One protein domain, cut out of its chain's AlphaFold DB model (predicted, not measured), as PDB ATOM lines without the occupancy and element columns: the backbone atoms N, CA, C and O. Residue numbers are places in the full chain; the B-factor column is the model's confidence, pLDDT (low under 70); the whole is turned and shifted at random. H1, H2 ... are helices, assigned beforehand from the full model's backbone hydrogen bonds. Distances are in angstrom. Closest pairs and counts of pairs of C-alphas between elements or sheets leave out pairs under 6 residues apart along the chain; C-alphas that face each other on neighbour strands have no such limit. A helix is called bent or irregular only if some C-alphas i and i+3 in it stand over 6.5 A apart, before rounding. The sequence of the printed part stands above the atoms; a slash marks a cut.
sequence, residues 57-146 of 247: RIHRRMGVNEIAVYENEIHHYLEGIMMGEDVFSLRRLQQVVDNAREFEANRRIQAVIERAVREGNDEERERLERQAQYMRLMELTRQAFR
ATOM      1  N   ARG A  57     166.101 185.691 244.411       87.81
ATOM      2  CA  ARG A  57     164.839 186.134 245.034       87.81
ATOM      3  C   ARG A  57     164.361 187.510 244.545       87.81
ATOM      4  O   ARG A  57     163.163 187.781 244.591       87.81
ATOM      5  N   ILE A  58     165.286 188.381 244.140       81.69
ATOM      6  CA  ILE A  58     165.016 189.704 243.570       81.69
ATOM      7  C   ILE A  58     164.708 189.558 242.080       81.69
ATOM      8  O   ILE A  58     163.733 190.151 241.623       81.69
ATOM      9  N   HIS A  59     165.443 188.698 241.361       82.69
ATOM     10  CA  HIS A  59     165.169 188.400 239.949       82.69
ATOM     11  C   HIS A  59     163.726 187.943 239.718       82.69
ATOM     12  O   HIS A  59     163.057 188.418 238.808       82.69
ATOM     13  N   ARG A  60     163.176 187.112 240.611       85.00
ATOM     14  CA  ARG A  60     161.777 186.648 240.517       85.00
ATOM     15  C   ARG A  60     160.715 187.734 240.711       85.00
ATOM     16  O   ARG A  60     159.542 187.483 240.453       85.00
ATOM     17  N   ARG A  61     161.083 188.900 241.245       82.31
ATOM     18  CA  ARG A  61     160.143 189.973 241.618       82.31
ATOM     19  C   ARG A  61     160.242 191.204 240.724       82.31
ATOM     20  O   ARG A  61     159.377 192.070 240.837       82.31
ATOM     21  N   MET A  62     161.274 191.296 239.893       77.56
ATOM     22  CA  MET A  62     161.556 192.459 239.053       77.56
ATOM     23  C   MET A  62     161.513 192.087 237.574       77.56
ATOM     24  O   MET A  62     161.670 190.925 237.203       77.56
ATOM     25  N   GLY A  63     161.279 193.083 236.722       77.44
ATOM     26  CA  GLY A  63     161.389 192.900 235.276       77.44
ATOM     27  C   GLY A  63     162.842 192.673 234.851       77.44
ATOM     28  O   GLY A  63     163.761 193.199 235.475       77.44
ATOM     29  N   VAL A  64     163.058 191.942 233.753       77.00
ATOM     30  CA  VAL A  64     164.406 191.649 233.217       77.00
ATOM     31  C   VAL A  64     165.207 192.932 232.953       77.00
ATOM     32  O   VAL A  64     166.389 193.002 233.275       77.00
ATOM     33  N   ASN A  65     164.554 193.981 232.446       69.19
ATOM     34  CA  ASN A  65     165.212 195.268 232.202       69.19
ATOM     35  C   ASN A  65     165.537 196.013 233.502       69.19
ATOM     36  O   ASN A  65     166.572 196.661 233.591       69.19
ATOM     37  N   GLU A  66     164.675 195.914 234.519       71.25
ATOM     38  CA  GLU A  66     164.939 196.518 235.829       71.25
ATOM     39  C   GLU A  66     166.177 195.880 236.461       71.25
ATOM     40  O   GLU A  66     167.043 196.592 236.958       71.25
ATOM     41  N   ILE A  67     166.281 194.548 236.393       79.25
ATOM     42  CA  ILE A  67     167.437 193.779 236.875       79.25
ATOM     43  C   ILE A  67     168.713 194.257 236.184       79.25
ATOM     44  O   ILE A  67     169.651 194.644 236.875       79.25
ATOM     45  N   ALA A  68     168.714 194.316 234.849       78.19
ATOM     46  CA  ALA A  68     169.876 194.750 234.079       78.19
ATOM     47  C   ALA A  68     170.323 196.175 234.450       78.19
ATOM     48  O   ALA A  68     171.516 196.437 234.582       78.19
ATOM     49  N   VAL A  69     169.372 197.091 234.667       75.56
ATOM     50  CA  VAL A  69     169.682 198.456 235.108       75.56
ATOM     51  C   VAL A  69     170.272 198.481 236.516       75.56
ATOM     52  O   VAL A  69     171.274 199.158 236.735       75.56
ATOM     53  N   TYR A  70     169.698 197.738 237.463       79.56
ATOM     54  CA  TYR A  70     170.234 197.665 238.822       79.56
ATOM     55  C   TYR A  70     171.644 197.073 238.856       79.56
ATOM     56  O   TYR A  70     172.516 197.620 239.526       79.56
ATOM     57  N   GLU A  71     171.871 195.968 238.152       84.88
ATOM     58  CA  GLU A  71     173.167 195.288 238.119       84.88
ATOM     59  C   GLU A  71     174.239 196.166 237.473       84.88
ATOM     60  O   GLU A  71     175.329 196.297 238.030       84.88
ATOM     61  N   ASN A  72     173.912 196.854 236.373       81.25
ATOM     62  CA  ASN A  72     174.847 197.752 235.697       81.25
ATOM     63  C   ASN A  72     175.189 198.997 236.535       81.25
ATOM     64  O   ASN A  72     176.354 199.370 236.649       81.25
ATOM     65  N   GLU A  73     174.202 199.627 237.176       78.62
ATOM     66  CA  GLU A  73     174.451 200.797 238.032       78.62
ATOM     67  C   GLU A  73     175.231 200.432 239.303       78.62
ATOM     68  O   GLU A  73     176.111 201.181 239.729       78.62
ATOM     69  N   ILE A  74     174.953 199.272 239.910       82.00
ATOM     70  CA  ILE A  74     175.733 198.787 241.057       82.00
ATOM     71  C   ILE A  74     177.159 198.446 240.618       82.00
ATOM     72  O   ILE A  74     178.102 198.758 241.343       82.00
ATOM     73  N   HIS A  75     177.334 197.862 239.433       82.62
ATOM     74  CA  HIS A  75     178.654 197.589 238.876       82.62
ATOM     75  C   HIS A  75     179.466 198.876 238.673       82.62
ATOM     76  O   HIS A  75     180.553 198.990 239.234       82.62
ATOM     77  N   HIS A  76     178.907 199.884 237.994       77.88
ATOM     78  CA  HIS A  76     179.559 201.187 237.824       77.88
ATOM     79  C   HIS A  76     179.870 201.875 239.156       77.88
ATOM     80  O   HIS A  76     180.906 202.523 239.297       77.88
ATOM     81  N   TYR A  77     179.003 201.718 240.160       80.50
ATOM     82  CA  TYR A  77     179.301 202.225 241.493       80.50
ATOM     83  C   TYR A  77     180.507 201.521 242.132       80.50
ATOM     84  O   TYR A  77     181.383 202.187 242.683       80.50
ATOM     85  N   LEU A  78     180.575 200.189 242.059       80.25
ATOM     86  CA  LEU A  78     181.705 199.422 242.591       80.25
ATOM     87  C   LEU A  78     183.020 199.794 241.890       80.25
ATOM     88  O   LEU A  78     184.040 199.950 242.563       80.25
ATOM     89  N   GLU A  79     182.987 200.007 240.573       81.44
ATOM     90  CA  GLU A  79     184.128 200.528 239.811       81.44
ATOM     91  C   GLU A  79     184.541 201.925 240.300       81.44
ATOM     92  O   GLU A  79     185.718 202.156 240.577       81.44
ATOM     93  N   GLY A  80     183.577 202.831 240.497       79.19
ATOM     94  CA  GLY A  80     183.827 204.179 241.011       79.19
ATOM     95  C   GLY A  80     184.447 204.194 242.413       79.19
ATOM     96  O   GLY A  80     185.363 204.976 242.666       79.19
ATOM     97  N   ILE A  81     184.030 203.292 243.315       77.38
ATOM     98  CA  ILE A  81     184.682 203.123 244.629       77.38
ATOM     99  C   ILE A  81     186.139 202.695 244.453       77.38
ATOM    100  O   ILE A  81     187.021 203.244 245.112       77.38
ATOM    101  N   MET A  82     186.400 201.710 243.589       78.38
ATOM    102  CA  MET A  82     187.754 201.207 243.350       78.38
ATOM    103  C   MET A  82     188.682 202.281 242.772       78.38
ATOM    104  O   MET A  82     189.875 202.272 243.070       78.38
ATOM    105  N   MET A  83     188.140 203.209 241.980       83.25
ATOM    106  CA  MET A  83     188.878 204.346 241.420       83.25
ATOM    107  C   MET A  83     188.955 205.555 242.370       83.25
ATOM    108  O   MET A  83     189.672 206.511 242.086       83.25
ATOM    109  N   GLY A  84     188.279 205.502 243.524       80.75
ATOM    110  CA  GLY A  84     188.260 206.578 244.517       80.75
ATOM    111  C   GLY A  84     187.398 207.780 244.121       80.75
ATOM    112  O   GLY A  84     187.610 208.866 244.659       80.75
ATOM    113  N   GLU A  85     186.458 207.605 243.186       73.19
ATOM    114  CA  GLU A  85     185.785 208.715 242.503       73.19
ATOM    115  C   GLU A  85     184.421 209.127 243.075       73.19
ATOM    116  O   GLU A  85     184.069 210.287 242.879       73.19
ATOM    117  N   ASP A  86     183.636 208.298 243.788       64.50
ATOM    118  CA  ASP A  86     182.328 208.806 244.257       64.50
ATOM    119  C   ASP A  86     181.567 208.016 245.343       64.50
ATOM    120  O   ASP A  86     181.842 206.854 245.657       64.50
ATOM    121  N   VAL A  87     180.540 208.686 245.888       61.56
ATOM    122  CA  VAL A  87     179.559 208.214 246.876       61.56
ATOM    123  C   VAL A  87     178.290 207.718 246.172       61.56
ATOM    124  O   VAL A  87     177.650 208.443 245.412       61.56
ATOM    125  N   PHE A  88     177.855 206.492 246.474       70.00
ATOM    126  CA  PHE A  88     176.597 205.948 245.959       70.00
ATOM    127  C   PHE A  88     175.413 206.794 246.392       70.00
ATOM    128  O   PHE A  88     175.114 206.929 247.580       70.00
ATOM    129  N   SER A  89     174.681 207.303 245.409       74.44
ATOM    130  CA  SER A  89     173.403 207.949 245.642       74.44
ATOM    131  C   SER A  89     172.285 206.962 245.343       74.44
ATOM    132  O   SER A  89     171.938 206.727 244.184       74.44
ATOM    133  N   LEU A  90     171.658 206.439 246.401       70.44
ATOM    134  CA  LEU A  90     170.435 205.634 246.295       70.44
ATOM    135  C   LEU A  90     169.358 206.367 245.469       70.44
ATOM    136  O   LEU A  90     168.590 205.747 244.740       70.44
ATOM    137  N   ARG A  91     169.340 207.706 245.541       67.94
ATOM    138  CA  ARG A  91     168.439 208.562 244.762       67.94
ATOM    139  C   ARG A  91     168.729 208.498 243.261       67.94
ATOM    140  O   ARG A  91     167.786 208.450 242.479       67.94
ATOM    141  N   ARG A  92     170.006 208.472 242.864       70.81
ATOM    142  CA  ARG A  92     170.411 208.319 241.458       70.81
ATOM    143  C   ARG A  92     170.014 206.941 240.936       70.81
ATOM    144  O   ARG A  92     169.361 206.872 239.905       70.81
ATOM    145  N   LEU A  93     170.302 205.874 241.686       72.56
ATOM    146  CA  LEU A  93     169.895 204.514 241.314       72.56
ATOM    147  C   LEU A  93     168.373 204.408 241.130       72.56
ATOM    148  O   LEU A  93     167.901 203.881 240.125       72.56
ATOM    149  N   GLN A  94     167.602 204.963 242.070       73.62
ATOM    150  CA  GLN A  94     166.143 204.996 241.974       73.62
ATOM    151  C   GLN A  94     165.675 205.733 240.710       73.62
ATOM    152  O   GLN A  94     164.798 205.239 240.007       73.62
ATOM    153  N   GLN A  95     166.303 206.864 240.375       73.19
ATOM    154  CA  GLN A  95     165.988 207.625 239.167       73.19
ATOM    155  C   GLN A  95     166.265 206.833 237.881       73.19
ATOM    156  O   GLN A  95     165.434 206.842 236.978       73.19
ATOM    157  N   VAL A  96     167.395 206.122 237.788       70.31
ATOM    158  CA  VAL A  96     167.714 205.307 236.600       70.31
ATOM    159  C   VAL A  96     166.720 204.151 236.450       70.31
ATOM    160  O   VAL A  96     166.240 203.880 235.349       70.31
ATOM    161  N   VAL A  97     166.333 203.513 237.555       74.69
ATOM    162  CA  VAL A  97     165.329 202.436 237.552       74.69
ATOM    163  C   VAL A  97     163.955 202.953 237.142       74.69
ATOM    164  O   VAL A  97     163.258 202.305 236.360       74.69
ATOM    165  N   ASP A  98     163.553 204.119 237.643       72.81
ATOM    166  CA  ASP A  98     162.282 204.730 237.264       72.81
ATOM    167  C   ASP A  98     162.270 205.125 235.778       72.81
ATOM    168  O   ASP A  98     161.286 204.844 235.094       72.81
ATOM    169  N   ASN A  99     163.385 205.631 235.241       70.88
ATOM    170  CA  ASN A  99     163.534 205.885 233.805       70.88
ATOM    171  C   ASN A  99     163.418 204.595 232.974       70.88
ATOM    172  O   ASN A  99     162.780 204.585 231.922       70.88
ATOM    173  N   ALA A 100     164.006 203.490 233.441       71.44
ATOM    174  CA  ALA A 100     163.934 202.198 232.758       71.44
ATOM    175  C   ALA A 100     162.503 201.640 232.724       71.44
ATOM    176  O   ALA A 100     162.042 201.142 231.694       71.44
ATOM    177  N   ARG A 101     161.771 201.782 233.835       72.31
ATOM    178  CA  ARG A 101     160.346 201.435 233.925       72.31
ATOM    179  C   ARG A 101     159.499 202.253 232.963       72.31
ATOM    180  O   ARG A 101     158.653 201.692 232.269       72.31
ATOM    181  N   GLU A 102     159.734 203.561 232.917       72.69
ATOM    182  CA  GLU A 102     159.031 204.470 232.014       72.69
ATOM    183  C   GLU A 102     159.315 204.123 230.547       72.69
ATOM    184  O   GLU A 102     158.391 204.036 229.737       72.69
ATOM    185  N   PHE A 103     160.574 203.832 230.208       71.06
ATOM    186  CA  PHE A 103     160.957 203.392 228.870       71.06
ATOM    187  C   PHE A 103     160.234 202.103 228.460       71.06
ATOM    188  O   PHE A 103     159.702 202.012 227.352       71.06
ATOM    189  N   GLU A 104     160.150 201.112 229.352       73.50
ATOM    190  CA  GLU A 104     159.447 199.864 229.059       73.50
ATOM    191  C   GLU A 104     157.931 200.070 228.910       73.50
ATOM    192  O   GLU A 104     157.318 199.506 227.998       73.50
ATOM    193  N   ALA A 105     157.323 200.910 229.752       71.69
ATOM    194  CA  ALA A 105     155.914 201.278 229.629       71.69
ATOM    195  C   ALA A 105     155.630 201.969 228.284       71.69
ATOM    196  O   ALA A 105     154.708 201.573 227.564       71.69
ATOM    197  N   ASN A 106     156.472 202.930 227.895       69.44
ATOM    198  CA  ASN A 106     156.372 203.619 226.610       69.44
ATOM    199  C   ASN A 106     156.552 202.657 225.432       69.44
ATOM    200  O   ASN A 106     155.778 202.712 224.478       69.44
ATOM    201  N   ARG A 107     157.495 201.712 225.519       76.38
ATOM    202  CA  ARG A 107     157.689 200.679 224.492       76.38
ATOM    203  C   ARG A 107     156.453 199.792 224.326       76.38
ATOM    204  O   ARG A 107     156.082 199.473 223.199       76.38
ATOM    205  N   ARG A 108     155.785 199.414 225.423       75.25
ATOM    206  CA  ARG A 108     154.530 198.637 225.372       75.25
ATOM    207  C   ARG A 108     153.406 199.423 224.705       75.25
ATOM    208  O   ARG A 108     152.688 198.866 223.881       75.25
ATOM    209  N   ILE A 109     153.275 200.710 225.027       71.94
ATOM    210  CA  ILE A 109     152.290 201.596 224.394       71.94
ATOM    211  C   ILE A 109     152.578 201.720 222.892       71.94
ATOM    212  O   ILE A 109     151.664 201.583 222.085       71.94
ATOM    213  N   GLN A 110     153.843 201.916 222.516       72.19
ATOM    214  CA  GLN A 110     154.250 202.043 221.118       72.19
ATOM    215  C   GLN A 110     153.953 200.767 220.319       72.19
ATOM    216  O   GLN A 110     153.390 200.849 219.233       72.19
ATOM    217  N   ALA A 111     154.223 199.588 220.887       77.44
ATOM    218  CA  ALA A 111     153.915 198.309 220.247       77.44
ATOM    219  C   ALA A 111     152.406 198.110 220.003       77.44
ATOM    220  O   ALA A 111     152.010 197.534 218.990       77.44
ATOM    221  N   VAL A 112     151.555 198.602 220.912       73.44
ATOM    222  CA  VAL A 112     150.095 198.586 220.732       73.44
ATOM    223  C   VAL A 112     149.669 199.496 219.577       73.44
ATOM    224  O   VAL A 112     148.853 199.087 218.755       73.44
ATOM    225  N   ILE A 113     150.255 200.692 219.476       69.06
ATOM    226  CA  ILE A 113     149.984 201.631 218.376       69.06
ATOM    227  C   ILE A 113     150.456 201.048 217.037       69.06
ATOM    228  O   ILE A 113     149.721 201.085 216.057       69.06
ATOM    229  N   GLU A 114     151.653 200.464 216.981       77.12
ATOM    230  CA  GLU A 114     152.185 199.855 215.754       77.12
ATOM    231  C   GLU A 114     151.326 198.683 215.265       77.12
ATOM    232  O   GLU A 114     151.115 198.535 214.060       77.12
ATOM    233  N   ARG A 115     150.789 197.871 216.187       73.94
ATOM    234  CA  ARG A 115     149.826 196.819 215.843       73.94
ATOM    235  C   ARG A 115     148.535 197.413 215.273       73.94
ATOM    236  O   ARG A 115     148.094 196.962 214.221       73.94
ATOM    237  N   ALA A 116     147.996 198.458 215.906       67.06
ATOM    238  CA  ALA A 116     146.795 199.154 215.440       67.06
ATOM    239  C   ALA A 116     146.943 199.707 214.014       67.06
ATOM    240  O   ALA A 116     146.039 199.570 213.197       67.06
ATOM    241  N   VAL A 117     148.099 200.301 213.700       73.56
ATOM    242  CA  VAL A 117     148.392 200.837 212.361       73.56
ATOM    243  C   VAL A 117     148.493 199.722 211.317       73.56
ATOM    244  O   VAL A 117     148.080 199.912 210.176       73.56
ATOM    245  N   ARG A 118     149.032 198.556 211.690       76.75
ATOM    246  CA  ARG A 118     149.239 197.433 210.767       76.75
ATOM    247  C   ARG A 118     147.950 196.677 210.436       76.75
ATOM    248  O   ARG A 118     147.835 196.162 209.330       76.75
ATOM    249  N   GLU A 119     147.015 196.578 211.377       72.69
ATOM    250  CA  GLU A 119     145.817 195.735 211.236       72.69
ATOM    251  C   GLU A 119     144.670 196.402 210.451       72.69
ATOM    252  O   GLU A 119     143.718 195.716 210.092       72.69
ATOM    253  N   GLY A 120     144.775 197.693 210.103       61.03
ATOM    254  CA  GLY A 120     143.967 198.346 209.054       61.03
ATOM    255  C   GLY A 120     142.447 198.399 209.269       61.03
ATOM    256  O   GLY A 120     141.736 198.872 208.389       61.03
ATOM    257  N   ASN A 121     141.941 197.921 210.406       76.94
ATOM    258  CA  ASN A 121     140.528 197.959 210.765       76.94
ATOM    259  C   ASN A 121     140.270 199.160 211.686       76.94
ATOM    260  O   ASN A 121     140.804 199.216 212.798       76.94
ATOM    261  N   ASP A 122     139.465 200.118 211.225       78.12
ATOM    262  CA  ASP A 122     139.221 201.385 211.924       78.12
ATOM    263  C   ASP A 122     138.651 201.184 213.340       78.12
ATOM    264  O   ASP A 122     139.040 201.894 214.271       78.12
ATOM    265  N   GLU A 123     137.814 200.160 213.549       79.88
ATOM    266  CA  GLU A 123     137.262 199.832 214.873       79.88
ATOM    267  C   GLU A 123     138.327 199.291 215.845       79.88
ATOM    268  O   GLU A 123     138.370 199.666 217.023       79.88
ATOM    269  N   GLU A 124     139.220 198.421 215.360       73.69
ATOM    270  CA  GLU A 124     140.328 197.863 216.148       73.69
ATOM    271  C   GLU A 124     141.314 198.978 216.518       73.69
ATOM    272  O   GLU A 124     141.760 199.083 217.664       73.69
ATOM    273  N   ARG A 125     141.590 199.875 215.567       72.50
ATOM    274  CA  ARG A 125     142.443 201.039 215.776       72.50
ATOM    275  C   ARG A 125     141.897 201.955 216.867       72.50
ATOM    276  O   ARG A 125     142.635 202.294 217.790       72.50
ATOM    277  N   GLU A 126     140.614 202.309 216.813       79.44
ATOM    278  CA  GLU A 126     139.991 203.170 217.822       79.44
ATOM    279  C   GLU A 126     140.017 202.528 219.223       79.44
ATOM    280  O   GLU A 126     140.271 203.193 220.236       79.44
ATOM    281  N   ARG A 127     139.808 201.208 219.301       78.81
ATOM    282  CA  ARG A 127     139.904 200.448 220.553       78.81
ATOM    283  C   ARG A 127     141.322 200.479 221.132       78.81
ATOM    284  O   ARG A 127     141.481 200.699 222.337       78.81
ATOM    285  N   LEU A 128     142.342 200.270 220.300       72.75
ATOM    286  CA  LEU A 128     143.744 200.267 220.721       72.75
ATOM    287  C   LEU A 128     144.239 201.673 221.088       72.75
ATOM    288  O   LEU A 128     144.969 201.820 222.070       72.75
ATOM    289  N   GLU A 129     143.786 202.719 220.394       74.88
ATOM    290  CA  GLU A 129     144.055 204.115 220.763       74.88
ATOM    291  C   GLU A 129     143.455 204.455 222.137       74.88
ATOM    292  O   GLU A 129     144.157 204.993 223.000       74.88
ATOM    293  N   ARG A 130     142.200 204.059 222.404       77.38
ATOM    294  CA  ARG A 130     141.582 204.203 223.737       77.38
ATOM    295  C   ARG A 130     142.355 203.441 224.813       77.38
ATOM    296  O   ARG A 130     142.577 203.968 225.906       77.38
ATOM    297  N   GLN A 131     142.816 202.228 224.514       74.81
ATOM    298  CA  GLN A 131     143.633 201.441 225.439       74.81
ATOM    299  C   GLN A 131     144.987 202.113 225.724       74.81
ATOM    300  O   GLN A 131     145.414 202.167 226.878       74.81
ATOM    301  N   ALA A 132     145.647 202.669 224.707       71.25
ATOM    302  CA  ALA A 132     146.898 203.408 224.853       71.25
ATOM    303  C   ALA A 132     146.719 204.684 225.690       71.25
ATOM    304  O   ALA A 132     147.530 204.956 226.579       71.25
ATOM    305  N   GLN A 133     145.638 205.439 225.464       75.75
ATOM    306  CA  GLN A 133     145.288 206.609 226.276       75.75
ATOM    307  C   GLN A 133     145.046 206.227 227.741       75.75
ATOM    308  O   GLN A 133     145.575 206.880 228.642       75.75
ATOM    309  N   TYR A 134     144.316 205.135 227.987       76.50
ATOM    310  CA  TYR A 134     144.092 204.620 229.335       76.50
ATOM    311  C   TYR A 134     145.401 204.203 230.020       76.50
ATOM    312  O   TYR A 134     145.637 204.569 231.172       76.50
ATOM    313  N   MET A 135     146.292 203.498 229.313       72.94
ATOM    314  CA  MET A 135     147.607 203.130 229.846       72.94
ATOM    315  C   MET A 135     148.459 204.360 230.182       72.94
ATOM    316  O   MET A 135     149.044 204.404 231.264       72.94
ATOM    317  N   ARG A 136     148.479 205.388 229.318       74.69
ATOM    318  CA  ARG A 136     149.160 206.664 229.610       74.69
ATOM    319  C   ARG A 136     148.604 207.324 230.867       74.69
ATOM    320  O   ARG A 136     149.374 207.755 231.720       74.69
ATOM    321  N   LEU A 137     147.279 207.374 231.009       74.88
ATOM    322  CA  LEU A 137     146.634 207.952 232.186       74.88
ATOM    323  C   LEU A 137     146.993 207.181 233.463       74.88
ATOM    324  O   LEU A 137     147.315 207.795 234.480       74.88
ATOM    325  N   MET A 138     146.972 205.850 233.415       72.62
ATOM    326  CA  MET A 138     147.335 205.000 234.551       72.62
ATOM    327  C   MET A 138     148.799 205.169 234.961       72.62
ATOM    328  O   MET A 138     149.076 205.236 236.158       72.62
ATOM    329  N   GLU A 139     149.728 205.296 234.010       69.50
ATOM    330  CA  GLU A 139     151.144 205.507 234.331       69.50
ATOM    331  C   GLU A 139     151.393 206.909 234.899       69.50
ATOM    332  O   GLU A 139     152.026 207.029 235.945       69.50
ATOM    333  N   LEU A 140     150.791 207.956 234.317       66.06
ATOM    334  CA  LEU A 140     150.816 209.310 234.891       66.06
ATOM    335  C   LEU A 140     150.274 209.319 236.323       66.06
ATOM    336  O   LEU A 140     150.838 209.956 237.213       66.06
ATOM    337  N   THR A 141     149.197 208.572 236.561       63.66
ATOM    338  CA  THR A 141     148.604 208.410 237.889       63.66
ATOM    339  C   THR A 141     149.586 207.704 238.827       63.66
ATOM    340  O   THR A 141     149.855 208.192 239.923       63.66
ATOM    341  N   ARG A 142     150.205 206.603 238.394       64.56
ATOM    342  CA  ARG A 142     151.183 205.842 239.184       64.56
ATOM    343  C   ARG A 142     152.429 206.656 239.528       64.56
ATOM    344  O   ARG A 142     152.853 206.650 240.681       64.56
ATOM    345  N   GLN A 143     152.985 207.375 238.557       62.03
ATOM    346  CA  GLN A 143     154.133 208.261 238.729       62.03
ATOM    347  C   GLN A 143     153.778 209.445 239.631       62.03
ATOM    348  O   GLN A 143     154.579 209.866 240.462       62.03
ATOM    349  N   ALA A 144     152.544 209.946 239.546       56.94
ATOM    350  CA  ALA A 144     152.042 210.928 240.488       56.94
ATOM    351  C   ALA A 144     152.042 210.377 241.927       56.94
ATOM    352  O   ALA A 144     152.459 211.090 242.833       56.94
ATOM    353  N   PHE A 145     151.635 209.133 242.160       58.19
ATOM    354  CA  PHE A 145     151.581 208.543 243.506       58.19
ATOM    355  C   PHE A 145     152.917 207.981 244.041       58.19
ATOM    356  O   PHE A 145     152.952 207.542 245.186       58.19
ATOM    357  N   ARG A 146     154.008 207.978 243.259       59.59
ATOM    358  CA  ARG A 146     155.298 207.357 243.640       59.59
ATOM    359  C   ARG A 146     156.305 208.269 244.346       59.59
ATOM    360  O   ARG A 146     157.359 207.785 244.747       59.59
TER     361      ARG A 146
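AT A GLANCE: This is residues 57 to 146 of the 247 residues of an uncharacterized protein of Caenorhabditis brenneri (UniProt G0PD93). Three helices make a long zigzag, with H2 as the spine and H1 and H3 folded back on opposite sides of it. H3 runs alongside the later part of H2 as a close helical hairpin, while H1 packs on the earlier part of H2 with residues 65 to 73 and its far end makes one end of the length. The printed part has 90 residues with three named helices, in the order H1, H2, H3, and no named strand; the class is all helix. It is only just loose, close to extended, with a radius of gyration of the C-alphas of 18.0 A, and its outline is a rod of 59 by 27 by 26 A.

HOW THE PARTS SIT: The longest helix is H2, residues 90 to 119. H3, residues 122 to 145, touches H2, and H2 touches H3 with residues 105 to 119 alone. The closest C-alphas of H2 and H3 are those of Ala 116 and Arg 125, 4.8 A apart. The two run opposite ways at a shallow tilt of 10 degrees and form a helical hairpin, with 12.8 A from centre to centre. H1, residues 64 to 83, touches H2 with residues 65 to 73 alone, and H2 touches H1 with residues 93 to 101 alone. Their closest C-alphas are those of Glu 66 and Val 97, 6.2 A apart. H1 and H2 run opposite ways at a shallow tilt of 32 degrees, only just short of steep, and form a second helical hairpin, with 20.6 A from centre to centre. H1 and H3 are apart. In H1, H2 and H3 every O i to N i+4 pair is within hydrogen-bond range.

IN THESE COORDINATES: H2 has 30 residues and measures 44.0 A from its first to its last C-alpha, from C-alpha 90 at (170.435, 205.634, 246.295) to C-alpha 119 at (145.817, 195.735, 211.236). H3 has 24 residues and measures 34.7 A; it ends with C-alpha 145 at (151.581, 208.543, 243.506). H1 has 20 residues and measures 28.8 A; it begins with C-alpha 64 at (164.406, 191.649, 233.217). No helix is bent.

THE WHOLE: The two C-alphas farthest apart are those of Gly 84 and Glu 123, at 59.4 A. The C-alphas of Arg 57 and Arg 146, the first and last printed, are 23.3 A apart. The printed part has no cut. The link from H2 to H3 is tight, with 2 residues, and the link from H1 to H2 is short, with 6. Residues 118 to 123 stand free, of which 118 to 119 belong to H2 and 122 to 123 to H3. The mean pLDDT of the printed part is 74.1; 16 residues are under 70, among them residues 86 to 87 and residues 139 to 146.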